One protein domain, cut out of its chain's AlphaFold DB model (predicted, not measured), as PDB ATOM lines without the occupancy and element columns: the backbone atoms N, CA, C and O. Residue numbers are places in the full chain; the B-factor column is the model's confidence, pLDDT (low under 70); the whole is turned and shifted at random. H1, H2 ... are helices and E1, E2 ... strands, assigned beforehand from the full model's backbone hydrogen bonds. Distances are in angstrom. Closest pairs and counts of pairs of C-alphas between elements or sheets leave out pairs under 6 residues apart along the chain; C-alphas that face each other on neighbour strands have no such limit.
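This is residues 3 to 121 of the 128 residues of an uncharacterized protein of Desulfomonile tiedjei (UniProt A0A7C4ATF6). A twisted five-stranded sheet is the middle slab of this domain, with two helices, H1 and H2, side by side and running opposite ways over one face and a small three-stranded sheet partly over the other. The link from E1 to E2, residues 6 to 14, makes a loop at the small sheet's end of the model. The printed part has 119 residues, with two named helices and eight named strands in the order E1 E2 E3 H1 E4 E5 E6 E7 E8 H2, of mixed class. The larger sheet runs E3 E2 E7 E8 E4 and is mixed; the smaller runs E1 E5 E6, all antiparallel. The whole is compact, with a radius of gyration of the C-alphas of 13.3 A and spans of 37 by 33 by 25 A.

E1 is residues 3 to 5, from C-alpha 3 at (173.820, 143.648, 198.598). E2, residues 15 to 23, is 18.5 A long and bends by 93 degrees at residue 18; E3 is residues 30 to 33. H1, residues 42 to 58, is 24.4 A long and begins at C-alpha 42, (181.264, 136.106, 178.540). E4 is residues 64 to 66, E5 residues 72 to 76 and E6 residues 79 to 83. E7, residues 87 to 92, is 16.0 A long, and E8, residues 97 to 101, 13.8 A. H2, residues 105 to 120, is 22.0 A long and ends at C-alpha 120, (185.164, 143.795, 174.620).

In the larger sheet, E2 and E3 form a hairpin, with N 20 and O 32 at 2.9 A. E2 and E7 are antiparallel, with N 21 and O 89 at 2.7 A. E7 and E8 form a hairpin, with N 88 and O 100 at 2.8 A. E8 and E4 are parallel, with N 65 and O 99 at 2.9 A. H1 and H2 are on the same face, two layers of helices and sheet, at heights over the sheet of 9.7 A and 8.6 A. They touch at a shallow tilt of 22 degrees, the C-alphas of Thr 53 and Met 112 closest at 5.4 A. In both helices every O i to N i+4 pair is within hydrogen-bond range. In the smaller sheet, E1 and E5 are antiparallel, with N 4 and O 73 at 2.9 A, and E5 and E6 form a hairpin, with N 74 and O 81 at 2.8 A. The sheets make a sandwich, two sheets face to face, their strands at 48 degrees.

The C-alphas farthest apart are those of Ser 9 and Gly 121, 41.4 A. The printed part has no cut and no long link. Mean pLDDT of the printed part is 86.7; residues 7 to 13 and residue 121 are under 70.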
ATOM      1  N   LEU A   3     173.138 142.402 198.915       83.50
ATOM      2  CA  LEU A   3     173.820 143.648 198.598       83.50
ATOM      3  C   LEU A   3     173.220 144.777 199.429       83.50
ATOM      4  O   LEU A   3     172.000 144.945 199.460       83.50
ATOM      5  N   TYR A   4     174.082 145.562 200.061       86.31
ATOM      6  CA  TYR A   4     173.694 146.693 200.892       86.31
ATOM      7  C   TYR A   4     174.524 147.913 200.531       86.31
ATOM      8  O   TYR A   4     175.663 147.797 200.081       86.31
ATOM      9  N   GLN A   5     173.976 149.090 200.789       80.62
ATOM     10  CA  GLN A   5     174.687 150.341 200.602       80.62
ATOM     11  C   GLN A   5     174.637 151.155 201.889       80.62
ATOM     12  O   GLN A   5     173.577 151.666 202.252       80.62
ATOM     13  N   GLU A   6     175.772 151.300 202.569       70.25
ATOM     14  CA  GLU A   6     175.820 152.000 203.849       70.25
ATOM     15  C   GLU A   6     175.410 153.469 203.703       70.25
ATOM     16  O   GLU A   6     175.888 154.223 202.848       70.25
ATOM     17  N   SER A   7     174.485 153.890 204.566       56.09
ATOM     18  CA  SER A   7     174.145 155.291 204.773       56.09
ATOM     19  C   SER A   7     174.218 155.602 206.265       56.09
ATOM     20  O   SER A   7     173.872 154.765 207.093       56.09
ATOM     21  N   VAL A   8     174.666 156.814 206.607       46.75
ATOM     22  CA  VAL A   8     174.938 157.259 207.989       46.75
ATOM     23  C   VAL A   8     173.682 157.241 208.885       46.75
ATOM     24  O   VAL A   8     173.785 157.383 210.099       46.75
ATOM     25  N   SER A   9     172.481 157.043 208.331       42.41
ATOM     26  CA  SER A   9     171.237 157.145 209.095       42.41
ATOM     27  C   SER A   9     170.034 156.511 208.388       42.41
ATOM     28  O   SER A   9     169.141 157.236 207.957       42.41
ATOM     29  N   SER A  10     169.993 155.188 208.204       39.66
ATOM     30  CA  SER A  10     168.751 154.388 208.071       39.66
ATOM     31  C   SER A  10     169.072 152.919 207.787       39.66
ATOM     32  O   SER A  10     170.101 152.601 207.197       39.66
ATOM     33  N   SER A  11     168.178 152.036 208.237       42.03
ATOM     34  CA  SER A  11     168.168 150.595 207.973       42.03
ATOM     35  C   SER A  11     168.519 150.275 206.519       42.03
ATOM     36  O   SER A  11     167.824 150.710 205.603       42.03
ATOM     37  N   LEU A  12     169.590 149.507 206.329       53.66
ATOM     38  CA  LEU A  12     170.036 148.994 205.037       53.66
ATOM     39  C   LEU A  12     168.944 148.105 204.429       53.66
ATOM     40  O   LEU A  12     168.723 146.993 204.909       53.66
ATOM     41  N   GLU A  13     168.259 148.566 203.382       63.19
ATOM     42  CA  GLU A  13     167.423 147.670 202.580       63.19
ATOM     43  C   GLU A  13     168.338 146.724 201.800       63.19
ATOM     44  O   GLU A  13     169.068 147.128 200.895       63.19
ATOM     45  N   ALA A  14     168.329 145.458 202.207       78.12
ATOM     46  CA  ALA A  14     169.075 144.403 201.546       78.12
ATOM     47  C   ALA A  14     168.444 144.092 200.188       78.12
ATOM     48  O   ALA A  14     167.258 143.760 200.118       78.12
ATOM     49  N   LEU A  15     169.237 144.130 199.123       87.62
ATOM     50  CA  LEU A  15     168.824 143.602 197.828       87.62
ATOM     51  C   LEU A  15     169.248 142.139 197.713       87.62
ATOM     52  O   LEU A  15     170.433 141.819 197.825       87.62
ATOM     53  N   ASP A  16     168.279 141.264 197.444       92.12
ATOM     54  CA  ASP A  16     168.543 139.866 197.106       92.12
ATOM     55  C   ASP A  16     169.074 139.779 195.670       92.12
ATOM     56  O   ASP A  16     168.363 140.049 194.690       92.12
ATOM     57  N   VAL A  17     170.345 139.407 195.552       92.88
ATOM     58  CA  VAL A  17     171.106 139.389 194.302       92.88
ATOM     59  C   VAL A  17     171.671 138.007 194.014       92.88
ATOM     60  O   VAL A  17     172.106 137.305 194.928       92.88
ATOM     61  N   ASP A  18     171.674 137.644 192.730       93.69
ATOM     62  CA  ASP A  18     172.246 136.389 192.234       93.69
ATOM     63  C   ASP A  18     173.625 136.590 191.585       93.69
ATOM     64  O   ASP A  18     174.469 135.694 191.627       93.69
ATOM     65  N   ILE A  19     173.887 137.786 191.048       93.44
ATOM     66  CA  ILE A  19     175.160 138.168 190.431       93.44
ATOM     67  C   ILE A  19     175.531 139.576 190.884       93.44
ATOM     68  O   ILE A  19     174.714 140.496 190.806       93.44
ATOM     69  N   VAL A  20     176.786 139.766 191.288       93.94
ATOM     70  CA  VAL A  20     177.388 141.081 191.516       93.94
ATOM     71  C   VAL A  20     178.721 141.153 190.779       93.94
ATOM     72  O   VAL A  20     179.517 140.221 190.824       93.94
ATOM     73  N   ILE A  21     178.963 142.256 190.081       93.00
ATOM     74  CA  ILE A  21     180.208 142.544 189.377       93.00
ATOM     75  C   ILE A  21     180.755 143.848 189.941       93.00
ATOM     76  O   ILE A  21     180.136 144.905 189.795       93.00
ATOM     77  N   HIS A  22     181.922 143.784 190.564       93.06
ATOM     78  CA  HIS A  22     182.659 144.970 190.967       93.06
ATOM     79  C   HIS A  22     183.611 145.395 189.857       93.06
ATOM     80  O   HIS A  22     184.375 144.600 189.311       93.06
ATOM     81  N   VAL A  23     183.551 146.675 189.518       91.44
ATOM     82  CA  VAL A  23     184.379 147.310 188.505       91.44
ATOM     83  C   VAL A  23     185.152 148.444 189.166       91.44
ATOM     84  O   VAL A  23     184.617 149.531 189.398       91.44
ATOM     85  N   GLY A  24     186.421 148.186 189.472       86.00
ATOM     86  CA  GLY A  24     187.330 149.180 190.033       86.00
ATOM     87  C   GLY A  24     188.016 150.055 188.978       86.00
ATOM     88  O   GLY A  24     188.054 149.754 187.778       86.00
ATOM     89  N   LEU A  25     188.606 151.154 189.452       78.00
ATOM     90  CA  LEU A  25     189.562 151.943 188.677       78.00
ATOM     91  C   LEU A  25     190.795 151.079 188.412       78.00
ATOM     92  O   LEU A  25     191.445 150.624 189.341       78.00
ATOM     93  N   GLU A  26     191.103 150.846 187.136       73.06
ATOM     94  CA  GLU A  26     192.345 150.168 186.715       73.06
ATOM     95  C   GLU A  26     192.510 148.690 187.132       73.06
ATOM     96  O   GLU A  26     193.459 148.049 186.694       73.06
ATOM     97  N   THR A  27     191.550 148.095 187.846       76.19
ATOM     98  CA  THR A  27     191.584 146.679 188.252       76.19
ATOM     99  C   THR A  27     190.783 145.759 187.330       76.19
ATOM    100  O   THR A  27     189.892 146.183 186.585       76.19
ATOM    101  N   HIS A  28     191.093 144.462 187.351       78.56
ATOM    102  CA  HIS A  28     190.218 143.491 186.704       78.56
ATOM    103  C   HIS A  28     188.858 143.441 187.423       78.56
ATOM    104  O   HIS A  28     188.818 143.552 188.644       78.56
ATOM    105  N   PRO A  29     187.755 143.289 186.677       86.50
ATOM    106  CA  PRO A  29     186.430 143.114 187.252       86.50
ATOM    107  C   PRO A  29     186.368 141.868 188.135       86.50
ATOM    108  O   PRO A  29     186.792 140.790 187.711       86.50
ATOM    109  N   GLU A  30     185.787 142.007 189.319       89.94
ATOM    110  CA  GLU A  30     185.544 140.898 190.240       89.94
ATOM    111  C   GLU A  30     184.080 140.475 190.144       89.94
ATOM    112  O   GLU A  30     183.191 141.318 190.038       89.94
ATOM    113  N   ILE A  31     183.816 139.166 190.140       91.06
ATOM    114  CA  ILE A  31     182.468 138.619 189.958       91.06
ATOM    115  C   ILE A  31     182.127 137.747 191.161       91.06
ATOM    116  O   ILE A  31     182.796 136.748 191.420       91.06
ATOM    117  N   PHE A  32     181.046 138.109 191.839       91.25
ATOM    118  CA  PHE A  32     180.458 137.379 192.951       91.25
ATOM    119  C   PHE A  32     179.157 136.738 192.472       91.25
ATOM    120  O   PHE A  32     178.338 137.382 191.811       91.25
ATOM    121  N   LEU A  33     178.980 135.462 192.792       91.44
ATOM    122  CA  LEU A  33     177.811 134.679 192.407       91.44
ATOM    123  C   LEU A  33     177.175 134.095 193.660       91.44
ATOM    124  O   LEU A  33     177.874 133.675 194.584       91.44
ATOM    125  N   GLU A  34     175.850 134.066 193.681       88.88
ATOM    126  CA  GLU A  34     175.124 133.268 194.660       88.88
ATOM    127  C   GLU A  34     175.357 131.767 194.425       88.88
ATOM    128  O   GLU A  34     175.625 131.319 193.308       88.88
ATOM    129  N   ASP A  35     175.272 130.983 195.499       84.50
ATOM    130  CA  ASP A  35     175.475 129.542 195.425       84.50
ATOM    131  C   ASP A  35     174.461 128.856 194.515       84.50
ATOM    132  O   ASP A  35     173.287 129.224 194.463       84.50
ATOM    133  N   GLY A  36     174.918 127.838 193.791       85.44
ATOM    134  CA  GLY A  36     174.095 127.117 192.823       85.44
ATOM    135  C   GLY A  36     173.737 127.908 191.556       85.44
ATOM    136  O   GLY A  36     173.161 127.325 190.635       85.44
ATOM    137  N   VAL A  37     174.099 129.193 191.449       85.94
ATOM    138  CA  VAL A  37     173.936 129.963 190.209       85.94
ATOM    139  C   VAL A  37     174.991 129.521 189.199       85.94
ATOM    140  O   VAL A  37     176.190 129.490 189.480       85.94
ATOM    141  N   ALA A  38     174.544 129.176 187.990       86.50
ATOM    142  CA  ALA A  38     175.446 128.803 186.912       86.50
ATOM    143  C   ALA A  38     176.400 129.959 186.589       86.50
ATOM    144  O   ALA A  38     175.982 131.111 186.455       86.50
ATOM    145  N   LYS A  39     177.687 129.639 186.419       89.44
ATOM    146  CA  LYS A  39     178.693 130.633 186.042       89.44
ATOM    147  C   LYS A  39     178.275 131.305 184.722       89.44
ATOM    148  O   LYS A  39     178.146 130.597 183.720       89.44
ATOM    149  N   PRO A  40     178.082 132.636 184.696       88.62
ATOM    150  CA  PRO A  40     177.654 133.328 183.492       88.62
ATOM    151  C   PRO A  40     178.746 133.272 182.426       88.62
ATOM    152  O   PRO A  40     179.942 133.365 182.724       88.62
ATOM    153  N   ASP A  41     178.330 133.141 181.169       90.31
ATOM    154  CA  ASP A  41     179.251 133.218 180.045       90.31
ATOM    155  C   ASP A  41     179.692 134.666 179.763       90.31
ATOM    156  O   ASP A  41     179.155 135.650 180.285       90.31
ATOM    157  N   ARG A  42     180.703 134.803 178.903       86.06
ATOM    158  CA  ARG A  42     181.264 136.106 178.540       86.06
ATOM    159  C   ARG A  42     180.246 137.026 177.851       86.06
ATOM    160  O   ARG A  42     180.305 138.231 178.075       86.06
ATOM    161  N   HIS A  43     179.352 136.500 177.017       89.88
ATOM    162  CA  HIS A  43     178.371 137.312 176.289       89.88
ATOM    163  C   HIS A  43     177.342 137.908 177.243       89.88
ATOM    164  O   HIS A  43     177.018 139.090 177.135       89.88
ATOM    165  N   PHE A  44     176.897 137.119 178.219       91.19
ATOM    166  CA  PHE A  44     176.015 137.585 179.276       91.19
ATOM    167  C   PHE A  44     176.654 138.729 180.078       91.19
ATOM    168  O   PHE A  44     176.046 139.785 180.249       91.19
ATOM    169  N   LEU A  45     177.909 138.559 180.508       90.69
ATOM    170  CA  LEU A  45     178.640 139.586 181.260       90.69
ATOM    171  C   LEU A  45     178.857 140.870 180.447       90.69
ATOM    172  O   LEU A  45     178.682 141.969 180.972       90.69
ATOM    173  N   ILE A  46     179.191 140.745 179.156       91.25
ATOM    174  CA  ILE A  46     179.294 141.892 178.243       91.25
ATOM    175  C   ILE A  46     177.954 142.629 178.160       91.25
ATOM    176  O   ILE A  46     177.942 143.854 178.263       91.25
ATOM    177  N   GLY A  47     176.842 141.902 178.029       93.00
ATOM    178  CA  GLY A  47     175.504 142.489 177.962       93.00
ATOM    179  C   GLY A  47     175.155 143.309 179.206       93.00
ATOM    180  O   GLY A  47     174.693 144.443 179.078       93.00
ATOM    181  N   LEU A  48     175.450 142.788 180.404       93.75
ATOM    182  CA  LEU A  48     175.248 143.527 181.657       93.75
ATOM    183  C   LEU A  48     176.058 144.827 181.691       93.75
ATOM    184  O   LEU A  48     175.541 145.885 182.047       93.75
ATOM    185  N   ILE A  49     177.323 144.764 181.285       92.50
ATOM    186  CA  ILE A  49     178.211 145.927 181.323       92.50
ATOM    187  C   ILE A  49     177.809 146.963 180.288       92.50
ATOM    188  O   ILE A  49     177.825 148.151 180.595       92.50
ATOM    189  N   GLN A  50     177.415 146.544 179.086       93.50
ATOM    190  CA  GLN A  50     176.902 147.445 178.057       93.50
ATOM    191  C   GLN A  50     175.650 148.178 178.542       93.50
ATOM    192  O   GLN A  50     175.610 149.406 178.472       93.50
ATOM    193  N   LEU A  51     174.680 147.449 179.103       95.44
ATOM    194  CA  LEU A  51     173.452 148.026 179.651       95.44
ATOM    195  C   LEU A  51     173.753 149.075 180.728       95.44
ATOM    196  O   LEU A  51     173.275 150.210 180.655       95.44
ATOM    197  N   CYS A  52     174.585 148.721 181.709       94.88
ATOM    198  CA  CYS A  52     174.969 149.644 182.772       94.88
ATOM    199  C   CYS A  52     175.807 150.814 182.249       94.88
ATOM    200  O   CYS A  52     175.703 151.911 182.785       94.88
ATOM    201  N   THR A  53     176.612 150.622 181.198       94.50
ATOM    202  CA  THR A  53     177.402 151.708 180.598       94.50
ATOM    203  C   THR A  53     176.477 152.768 180.019       94.50
ATOM    204  O   THR A  53     176.618 153.938 180.366       94.50
ATOM    205  N   VAL A  54     175.500 152.356 179.203       95.81
ATOM    206  CA  VAL A  54     174.498 153.267 178.625       95.81
ATOM    207  C   VAL A  54     173.718 153.965 179.737       95.81
ATOM    208  O   VAL A  54     173.630 155.188 179.754       95.81
ATOM    209  N   SER A  55     173.259 153.206 180.733       95.50
ATOM    210  CA  SER A  55     172.496 153.759 181.858       95.50
ATOM    211  C   SER A  55     173.296 154.804 182.645       95.50
ATOM    212  O   SER A  55     172.759 155.840 183.032       95.50
ATOM    213  N   VAL A  56     174.598 154.575 182.869       95.25
ATOM    214  CA  VAL A  56     175.493 155.544 183.533       95.25
ATOM    215  C   VAL A  56     175.700 156.781 182.663       95.25
ATOM    216  O   VAL A  56     175.760 157.900 183.179       95.25
ATOM    217  N   GLU A  57     175.812 156.612 181.346       94.19
ATOM    218  CA  GLU A  57     175.971 157.726 180.412       94.19
ATOM    219  C   GLU A  57     174.740 158.629 180.362       94.19
ATOM    220  O   GLU A  57     174.906 159.855 180.415       94.19
ATOM    221  N   GLU A  58     173.555 158.023 180.324       95.88
ATOM    222  CA  GLU A  58     172.244 158.681 180.301       95.88
ATOM    223  C   GLU A  58     171.778 159.149 181.684       95.88
ATOM    224  O   GLU A  58     170.880 159.981 181.782       95.88
ATOM    225  N   LYS A  59     172.437 158.681 182.754       94.69
ATOM    226  CA  LYS A  59     172.055 158.912 184.155       94.69
ATOM    227  C   LYS A  59     170.639 158.408 184.454       94.69
ATOM    228  O   LYS A  59     169.884 159.071 185.165       94.69
ATOM    229  N   ASP A  60     170.291 157.242 183.915       93.56
ATOM    230  CA  ASP A  60     168.988 156.625 184.141       93.56
ATOM    231  C   ASP A  60     168.838 156.208 185.611       93.56
ATOM    232  O   ASP A  60     169.408 155.211 186.057       93.56
ATOM    233  N   SER A  61     168.036 156.963 186.363       90.44
ATOM    234  CA  SER A  61     167.768 156.710 187.782       90.44
ATOM    235  C   SER A  61     167.025 155.399 188.056       90.44
ATOM    236  O   SER A  61     166.981 154.965 189.204       90.44
ATOM    237  N   ALA A  62     166.425 154.765 187.041       89.69
ATOM    238  CA  ALA A  62     165.786 153.462 187.205       89.69
ATOM    239  C   ALA A  62     166.805 152.315 187.314       89.69
ATOM    240  O   ALA A  62     166.483 151.262 187.868       89.69
ATOM    241  N   VAL A  63     168.023 152.517 186.799       91.62
ATOM    242  CA  VAL A  63     169.077 151.491 186.732       91.62
ATOM    243  C   VAL A  63     170.313 151.898 187.533       91.62
ATOM    244  O   VAL A  63     170.961 151.042 188.130       91.62
ATOM    245  N   VAL A  64     170.644 153.190 187.577       92.75
ATOM    246  CA  VAL A  64     171.872 153.716 188.179       92.75
ATOM    247  C   VAL A  64     171.570 154.532 189.423       92.75
ATOM    248  O   VAL A  64     170.824 155.507 189.390       92.75
ATOM    249  N   THR A  65     172.270 154.205 190.504       93.38
ATOM    250  CA  THR A  65     172.351 155.051 191.694       93.38
ATOM    251  C   THR A  65     173.767 155.593 191.845       93.38
ATOM    252  O   THR A  65     174.718 154.842 192.057       93.38
ATOM    253  N   PHE A  66     173.927 156.916 191.756       91.44
ATOM    254  CA  PHE A  66     175.188 157.581 192.087       91.44
ATOM    255  C   PHE A  66     175.219 157.895 193.575       91.44
ATOM    256  O   PHE A  66     174.291 158.485 194.128       91.44
ATOM    257  N   SER A  67     176.275 157.475 194.247       89.12
ATOM    258  CA  SER A  67     176.395 157.559 195.695       89.12
ATOM    259  C   SER A  67     177.847 157.774 196.093       89.12
ATOM    260  O   SER A  67     178.493 156.873 196.630       89.12
ATOM    261  N   PRO A  68     178.377 158.975 195.804       83.50
ATOM    262  CA  PRO A  68     179.763 159.295 196.091       83.50
ATOM    263  C   PRO A  68     180.062 159.141 197.583       83.50
ATOM    264  O   PRO A  68     179.252 159.529 198.426       83.50
ATOM    265  N   ASN A  69     181.240 158.596 197.894       79.38
ATOM    266  CA  ASN A  69     181.742 158.386 199.260       79.38
ATOM    267  C   ASN A  69     180.907 157.420 200.119       79.38
ATOM    268  O   ASN A  69     181.031 157.436 201.342       79.38
ATOM    269  N   LYS A  70     180.047 156.599 199.504       83.44
ATOM    270  CA  LYS A  70     179.347 155.517 200.200       83.44
ATOM    271  C   LYS A  70     179.988 154.171 199.902       83.44
ATOM    272  O   LYS A  70     180.406 153.904 198.776       83.44
ATOM    273  N   THR A  71     179.990 153.322 200.918       86.44
ATOM    274  CA  THR A  71     180.410 151.928 200.852       86.44
ATOM    275  C   THR A  71     179.268 151.035 200.392       86.44
ATOM    276  O   THR A  71     178.111 151.203 200.787       86.44
ATOM    277  N   VAL A  72     179.604 150.059 199.556       89.19
ATOM    278  CA  VAL A  72     178.711 148.966 199.175       89.19
ATOM    279  C   VAL A  72     179.225 147.697 199.834       89.19
ATOM    280  O   VAL A  72     180.409 147.396 199.743       89.19
ATOM    281  N   VAL A  73     178.351 146.955 200.501       90.88
ATOM    282  CA  VAL A  73     178.703 145.704 201.175       90.88
ATOM    283  C   VAL A  73     178.016 144.553 200.458       90.88
ATOM    284  O   VAL A  73     176.803 144.581 200.242       90.88
ATOM    285  N   ILE A  74     178.794 143.541 200.093       89.75
ATOM    286  CA  ILE A  74     178.312 142.280 199.533       89.75
ATOM    287  C   ILE A  74     178.462 141.210 200.610       89.75
ATOM    288  O   ILE A  74     179.557 140.999 201.124       89.75
ATOM    289  N   GLU A  75     177.378 140.518 200.937       90.00
ATOM    290  CA  GLU A  75     177.386 139.418 201.900       90.00
ATOM    291  C   GLU A  75     177.155 138.076 201.196       90.00
ATOM    292  O   GLU A  75     176.100 137.823 200.595       90.00
ATOM    293  N   THR A  76     178.156 137.204 201.297       85.31
ATOM    294  CA  THR A  76     178.227 135.879 200.671       85.31
ATOM    295  C   THR A  76     178.596 134.836 201.720       85.31
ATOM    296  O   THR A  76     179.662 134.914 202.307       85.31
ATOM    297  N   MET A  77     177.744 133.833 201.971       75.81
ATOM    298  CA  MET A  77     178.060 132.667 202.830       75.81
ATOM    299  C   MET A  77     178.855 132.970 204.126       75.81
ATOM    300  O   MET A  77     179.814 132.276 204.461       75.81
ATOM    301  N   GLY A  78     178.478 134.019 204.862       77.62
ATOM    302  CA  GLY A  78     179.149 134.410 206.111       77.62
ATOM    303  C   GLY A  78     180.437 135.229 205.943       77.62
ATOM    304  O   GLY A  78     181.086 135.542 206.936       77.62
ATOM    305  N   GLN A  79     180.797 135.602 204.716       84.94
ATOM    306  CA  GLN A  79     181.814 136.599 204.394       84.94
ATOM    307  C   GLN A  79     181.155 137.914 203.979       84.94
ATOM    308  O   GLN A  79     180.088 137.937 203.362       84.94
ATOM    309  N   GLN A  80     181.811 139.017 204.328       88.56
ATOM    310  CA  GLN A  80     181.431 140.359 203.905       88.56
ATOM    311  C   GLN A  80     182.565 140.958 203.080       88.56
ATOM    312  O   GLN A  80     183.720 140.961 203.507       88.56
ATOM    313  N   HIS A  81     182.220 141.469 201.904       88.50
ATOM    314  CA  HIS A  81     183.119 142.202 201.027       88.50
ATOM    315  C   HIS A  81     182.674 143.659 200.973       88.50
ATOM    316  O   HIS A  81     181.580 143.964 200.496       88.50
ATOM    317  N   THR A  82     183.530 144.552 201.457       89.88
ATOM    318  CA  THR A  82     183.276 145.993 201.454       89.88
ATOM    319  C   THR A  82     183.940 146.634 200.245       89.88
ATOM    320  O   THR A  82     185.144 146.508 200.036       89.88
ATOM    321  N   ILE A  83     183.142 147.336 199.450       88.25
ATOM    322  CA  ILE A  83     183.556 148.070 198.261       88.25
ATOM    323  C   ILE A  83     183.467 149.560 198.564       88.25
ATOM    324  O   ILE A  83     182.381 150.126 198.698       88.25
ATOM    325  N   GLU A  84     184.630 150.196 198.652       86.00
ATOM    326  CA  GLU A  84     184.767 151.622 198.981       86.00
ATOM    327  C   GLU A  84     184.908 152.508 197.733       86.00
ATOM    328  O   GLU A  84     184.777 153.728 197.801       86.00
ATOM    329  N   SER A  85     185.188 151.906 196.574       88.88
ATOM    330  CA  SER A  85     185.388 152.626 195.317       88.88
ATOM    331  C   SER A  85     185.004 151.785 194.100       88.88
ATOM    332  O   SER A  85     184.981 150.554 194.146       88.88
ATOM    333  N   GLY A  86     184.724 152.456 192.986       91.69
ATOM    334  CA  GLY A  86     184.340 151.836 191.724       91.69
ATOM    335  C   GLY A  86     182.835 151.851 191.463       91.69
ATOM    336  O   GLY A  86     182.099 152.749 191.891       91.69
ATOM    337  N   ILE A  87     182.394 150.868 190.683       93.62
ATOM    338  CA  ILE A  87     180.993 150.642 190.334       93.62
ATOM    339  C   ILE A  87     180.644 149.194 190.639       93.62
ATOM    340  O   ILE A  87     181.383 148.278 190.287       93.62
ATOM    341  N   VAL A  88     179.494 148.999 191.265       94.62
ATOM    342  CA  VAL A  88     178.928 147.689 191.552       94.62
ATOM    343  C   VAL A  88     177.734 147.484 190.642       94.62
ATOM    344  O   VAL A  88     176.714 148.148 190.796       94.62
ATOM    345  N   ILE A  89     177.863 146.584 189.677       95.00
ATOM    346  CA  ILE A  89     176.765 146.126 188.827       95.00
ATOM    347  C   ILE A  89     176.155 144.909 189.501       95.00
ATOM    348  O   ILE A  89     176.878 144.045 189.984       95.00
ATOM    349  N   PHE A  90     174.836 144.808 189.529       94.75
ATOM    350  CA  PHE A  90     174.167 143.681 190.155       94.75
ATOM    351  C   PHE A  90     172.963 143.228 189.346       94.75
ATOM    352  O   PHE A  90     172.314 144.010 188.646       94.75
ATOM    353  N   ARG A  91     172.646 141.945 189.487       95.00
ATOM    354  CA  ARG A  91     171.389 141.356 189.054       95.00
ATOM    355  C   ARG A  91     170.695 140.757 190.269       95.00
ATOM    356  O   ARG A  91     171.281 140.025 191.060       95.00
ATOM    357  N   THR A  92     169.440 141.138 190.437       94.06
ATOM    358  CA  THR A  92     168.569 140.592 191.479       94.06
ATOM    359  C   THR A  92     168.128 139.181 191.111       94.06
ATOM    360  O   THR A  92     168.009 138.861 189.928       94.06
ATOM    361  N   THR A  93     167.742 138.384 192.104       92.56
ATOM    362  CA  THR A  93     167.135 137.051 191.892       92.56
ATOM    363  C   THR A  93     165.855 137.094 191.041       92.56
ATOM    364  O   THR A  93     165.455 136.103 190.435       92.56
ATOM    365  N   LYS A  94     165.215 138.270 190.932       92.25
ATOM    366  CA  LYS A  94     164.052 138.536 190.064       92.25
ATOM    367  C   LYS A  94     164.432 138.956 188.638       92.25
ATOM    368  O   LYS A  94     163.568 139.354 187.862       92.25
ATOM    369  N   GLY A  95     165.718 138.929 188.297       90.12
ATOM    370  CA  GLY A  95     166.240 139.261 186.975       90.12
ATOM    371  C   GLY A  95     166.392 140.755 186.677       90.12
ATOM    372  O   GLY A  95     166.845 141.087 185.585       90.12
ATOM    373  N   LYS A  96     166.061 141.658 187.613       93.25
ATOM    374  CA  LYS A  96     166.329 143.098 187.443       93.25
ATOM    375  C   LYS A  96     167.821 143.379 187.536       93.25
ATOM    376  O   LYS A  96     168.475 142.815 188.412       93.25
ATOM    377  N   VAL A  97     168.312 144.276 186.690       94.62
ATOM    378  CA  VAL A  97     169.710 144.720 186.655       94.62
ATOM    379  C   VAL A  97     169.788 146.165 187.127       94.62
ATOM    380  O   VAL A  97     168.917 146.967 186.796       94.62
ATOM    381  N   GLY A  98     170.829 146.487 187.884       94.62
ATOM    382  CA  GLY A  98     171.135 147.846 188.306       94.62
ATOM    383  C   GLY A  98     172.624 148.026 188.553       94.62
ATOM    384  O   GLY A  98     173.393 147.061 188.528       94.62
ATOM    385  N   CYS A  99     173.046 149.260 188.801       94.00
ATOM    386  CA  CYS A  99     174.374 149.512 189.331       94.00
ATOM    387  C   CYS A  99     174.426 150.690 190.306       94.00
ATOM    388  O   CYS A  99     173.666 151.657 190.224       94.00
ATOM    389  N   ILE A 100     175.354 150.588 191.251       94.31
ATOM    390  CA  ILE A 100     175.664 151.612 192.243       94.31
ATOM    391  C   ILE A 100     177.068 152.117 191.942       94.31
ATOM    392  O   ILE A 100     178.004 151.327 191.831       94.31
ATOM    393  N   SER A 101     177.230 153.429 191.808       92.88
ATOM    394  CA  SER A 101     178.547 154.044 191.679       92.88
ATOM    395  C   SER A 101     178.938 154.751 192.967       92.88
ATOM    396  O   SER A 101     178.213 155.629 193.434       92.88
ATOM    397  N   CYS A 102     180.124 154.434 193.486       90.31
ATOM    398  CA  CYS A 102     180.733 155.128 194.624       90.31
ATOM    399  C   CYS A 102     181.392 156.464 194.217       90.31
ATOM    400  O   CYS A 102     182.099 157.080 195.014       90.31
ATOM    401  N   HIS A 103     181.185 156.914 192.975       90.38
ATOM    402  CA  HIS A 103     181.794 158.109 192.397       90.38
ATOM    403  C   HIS A 103     180.746 159.062 191.811       90.38
ATOM    404  O   HIS A 103     179.568 158.730 191.665       90.38
ATOM    405  N   ASP A 104     181.193 160.267 191.451       91.62
ATOM    406  CA  ASP A 104     180.391 161.181 190.645       91.62
ATOM    407  C   ASP A 104     180.137 160.622 189.225       91.62
ATOM    408  O   ASP A 104     180.857 159.729 188.757       91.62
ATOM    409  N   PRO A 105     179.136 161.148 188.494       92.81
ATOM    410  CA  PRO A 105     178.795 160.644 187.165       92.81
ATOM    411  C   PRO A 105     179.925 160.708 186.127       92.81
ATOM    412  O   PRO A 105     179.957 159.883 185.213       92.81
ATOM    413  N   ALA A 106     180.841 161.675 186.220       91.69
ATOM    414  CA  ALA A 106     181.922 161.821 185.248       91.69
ATOM    415  C   ALA A 106     182.981 160.727 185.443       91.69
ATOM    416  O   ALA A 106     183.369 160.058 184.480       91.69
ATOM    417  N   ALA A 107     183.392 160.496 186.689       92.00
ATOM    418  CA  ALA A 107     184.283 159.403 187.055       92.00
ATOM    419  C   ALA A 107     183.637 158.037 186.776       92.00
ATOM    420  O   ALA A 107     184.268 157.173 186.166       92.00
ATOM    421  N   ALA A 108     182.358 157.866 187.119       93.06
ATOM    422  CA  ALA A 108     181.618 156.636 186.853       93.06
ATOM    423  C   ALA A 108     181.589 156.281 185.357       93.06
ATOM    424  O   ALA A 108     181.850 155.143 184.963       93.06
ATOM    425  N   ARG A 109     181.346 157.277 184.496       93.19
ATOM    426  CA  ARG A 109     181.379 157.099 183.039       93.19
ATOM    427  C   ARG A 109     182.745 156.619 182.552       93.19
ATOM    428  O   ARG A 109     182.806 155.729 181.706       93.19
ATOM    429  N   LYS A 110     183.836 157.193 183.071       92.06
ATOM    430  CA  LYS A 110     185.199 156.762 182.722       92.06
ATOM    431  C   LYS A 110     185.415 155.289 183.090       92.06
ATOM    432  O   LYS A 110     185.837 154.512 182.239       92.06
ATOM    433  N   ILE A 111     185.039 154.905 184.311       92.50
ATOM    434  CA  ILE A 111     185.166 153.532 184.821       92.50
ATOM    435  C   ILE A 111     184.398 152.543 183.942       92.50
ATOM    436  O   ILE A 111     184.969 151.541 183.512       92.50
ATOM    437  N   MET A 112     183.135 152.837 183.613       92.44
ATOM    438  CA  MET A 112     182.324 151.953 182.769       92.44
ATOM    439  C   MET A 112     182.900 151.786 181.364       92.44
ATOM    440  O   MET A 112     182.922 150.672 180.846       92.44
ATOM    441  N   ARG A 113     183.414 152.859 180.750       89.69
ATOM    442  CA  ARG A 113     184.046 152.779 179.423       89.69
ATOM    443  C   ARG A 113     185.312 151.931 179.439       89.69
ATOM    444  O   ARG A 113     185.495 151.093 178.555       89.69
ATOM    445  N   ASP A 114     186.158 152.115 180.447       88.44
ATOM    446  CA  ASP A 114     187.376 151.319 180.606       88.44
ATOM    447  C   ASP A 114     187.039 149.843 180.847       88.44
ATOM    448  O   ASP A 114     187.645 148.954 180.244       88.44
ATOM    449  N   ALA A 115     186.021 149.567 181.663       87.75
ATOM    450  CA  ALA A 115     185.530 148.220 181.911       87.75
ATOM    451  C   ALA A 115     184.967 147.572 180.647       87.75
ATOM    452  O   ALA A 115     185.355 146.456 180.301       87.75
ATOM    453  N   LEU A 116     184.124 148.291 179.902       88.19
ATOM    454  CA  LEU A 116     183.584 147.816 178.637       88.19
ATOM    455  C   LEU A 116     184.712 147.480 177.661       88.19
ATOM    456  O   LEU A 116     184.668 146.430 177.023       88.19
ATOM    457  N   ARG A 117     185.769 148.297 177.596       84.38
ATOM    458  CA  ARG A 117     186.962 148.001 176.793       84.38
ATOM    459  C   ARG A 117     187.722 146.772 177.293       84.38
ATOM    460  O   ARG A 117     188.247 146.044 176.466       84.38
ATOM    461  N   ARG A 118     187.794 146.493 178.597       80.62
ATOM    462  CA  ARG A 118     188.419 145.252 179.111       80.62
ATOM    463  C   ARG A 118     187.602 144.013 178.754       80.62
ATOM    464  O   ARG A 118     188.173 142.978 178.429       80.62
ATOM    465  N   PHE A 119     186.276 144.128 178.770       77.62
ATOM    466  CA  PHE A 119     185.381 143.031 178.410       77.62
ATOM    467  C   PHE A 119     185.282 142.797 176.902       77.62
ATOM    468  O   PHE A 119     185.184 141.646 176.483       77.62
ATOM    469  N   THR A 120     185.324 143.855 176.088       78.38
ATOM    470  CA  THR A 120     185.164 143.795 174.620       78.38
ATOM    471  C   THR A 120     186.477 143.882 173.845       78.38
ATOM    472  O   THR A 120     186.509 143.540 172.666       78.38
ATOM    473  N   GLY A 121     187.556 144.324 174.489       65.50
ATOM    474  CA  GLY A 121     188.866 144.506 173.883       65.50
ATOM    475  C   GLY A 121     189.438 143.211 173.324       65.50
ATOM    476  O   GLY A 121     189.060 142.111 173.732       65.50
TER     477      GLY A 121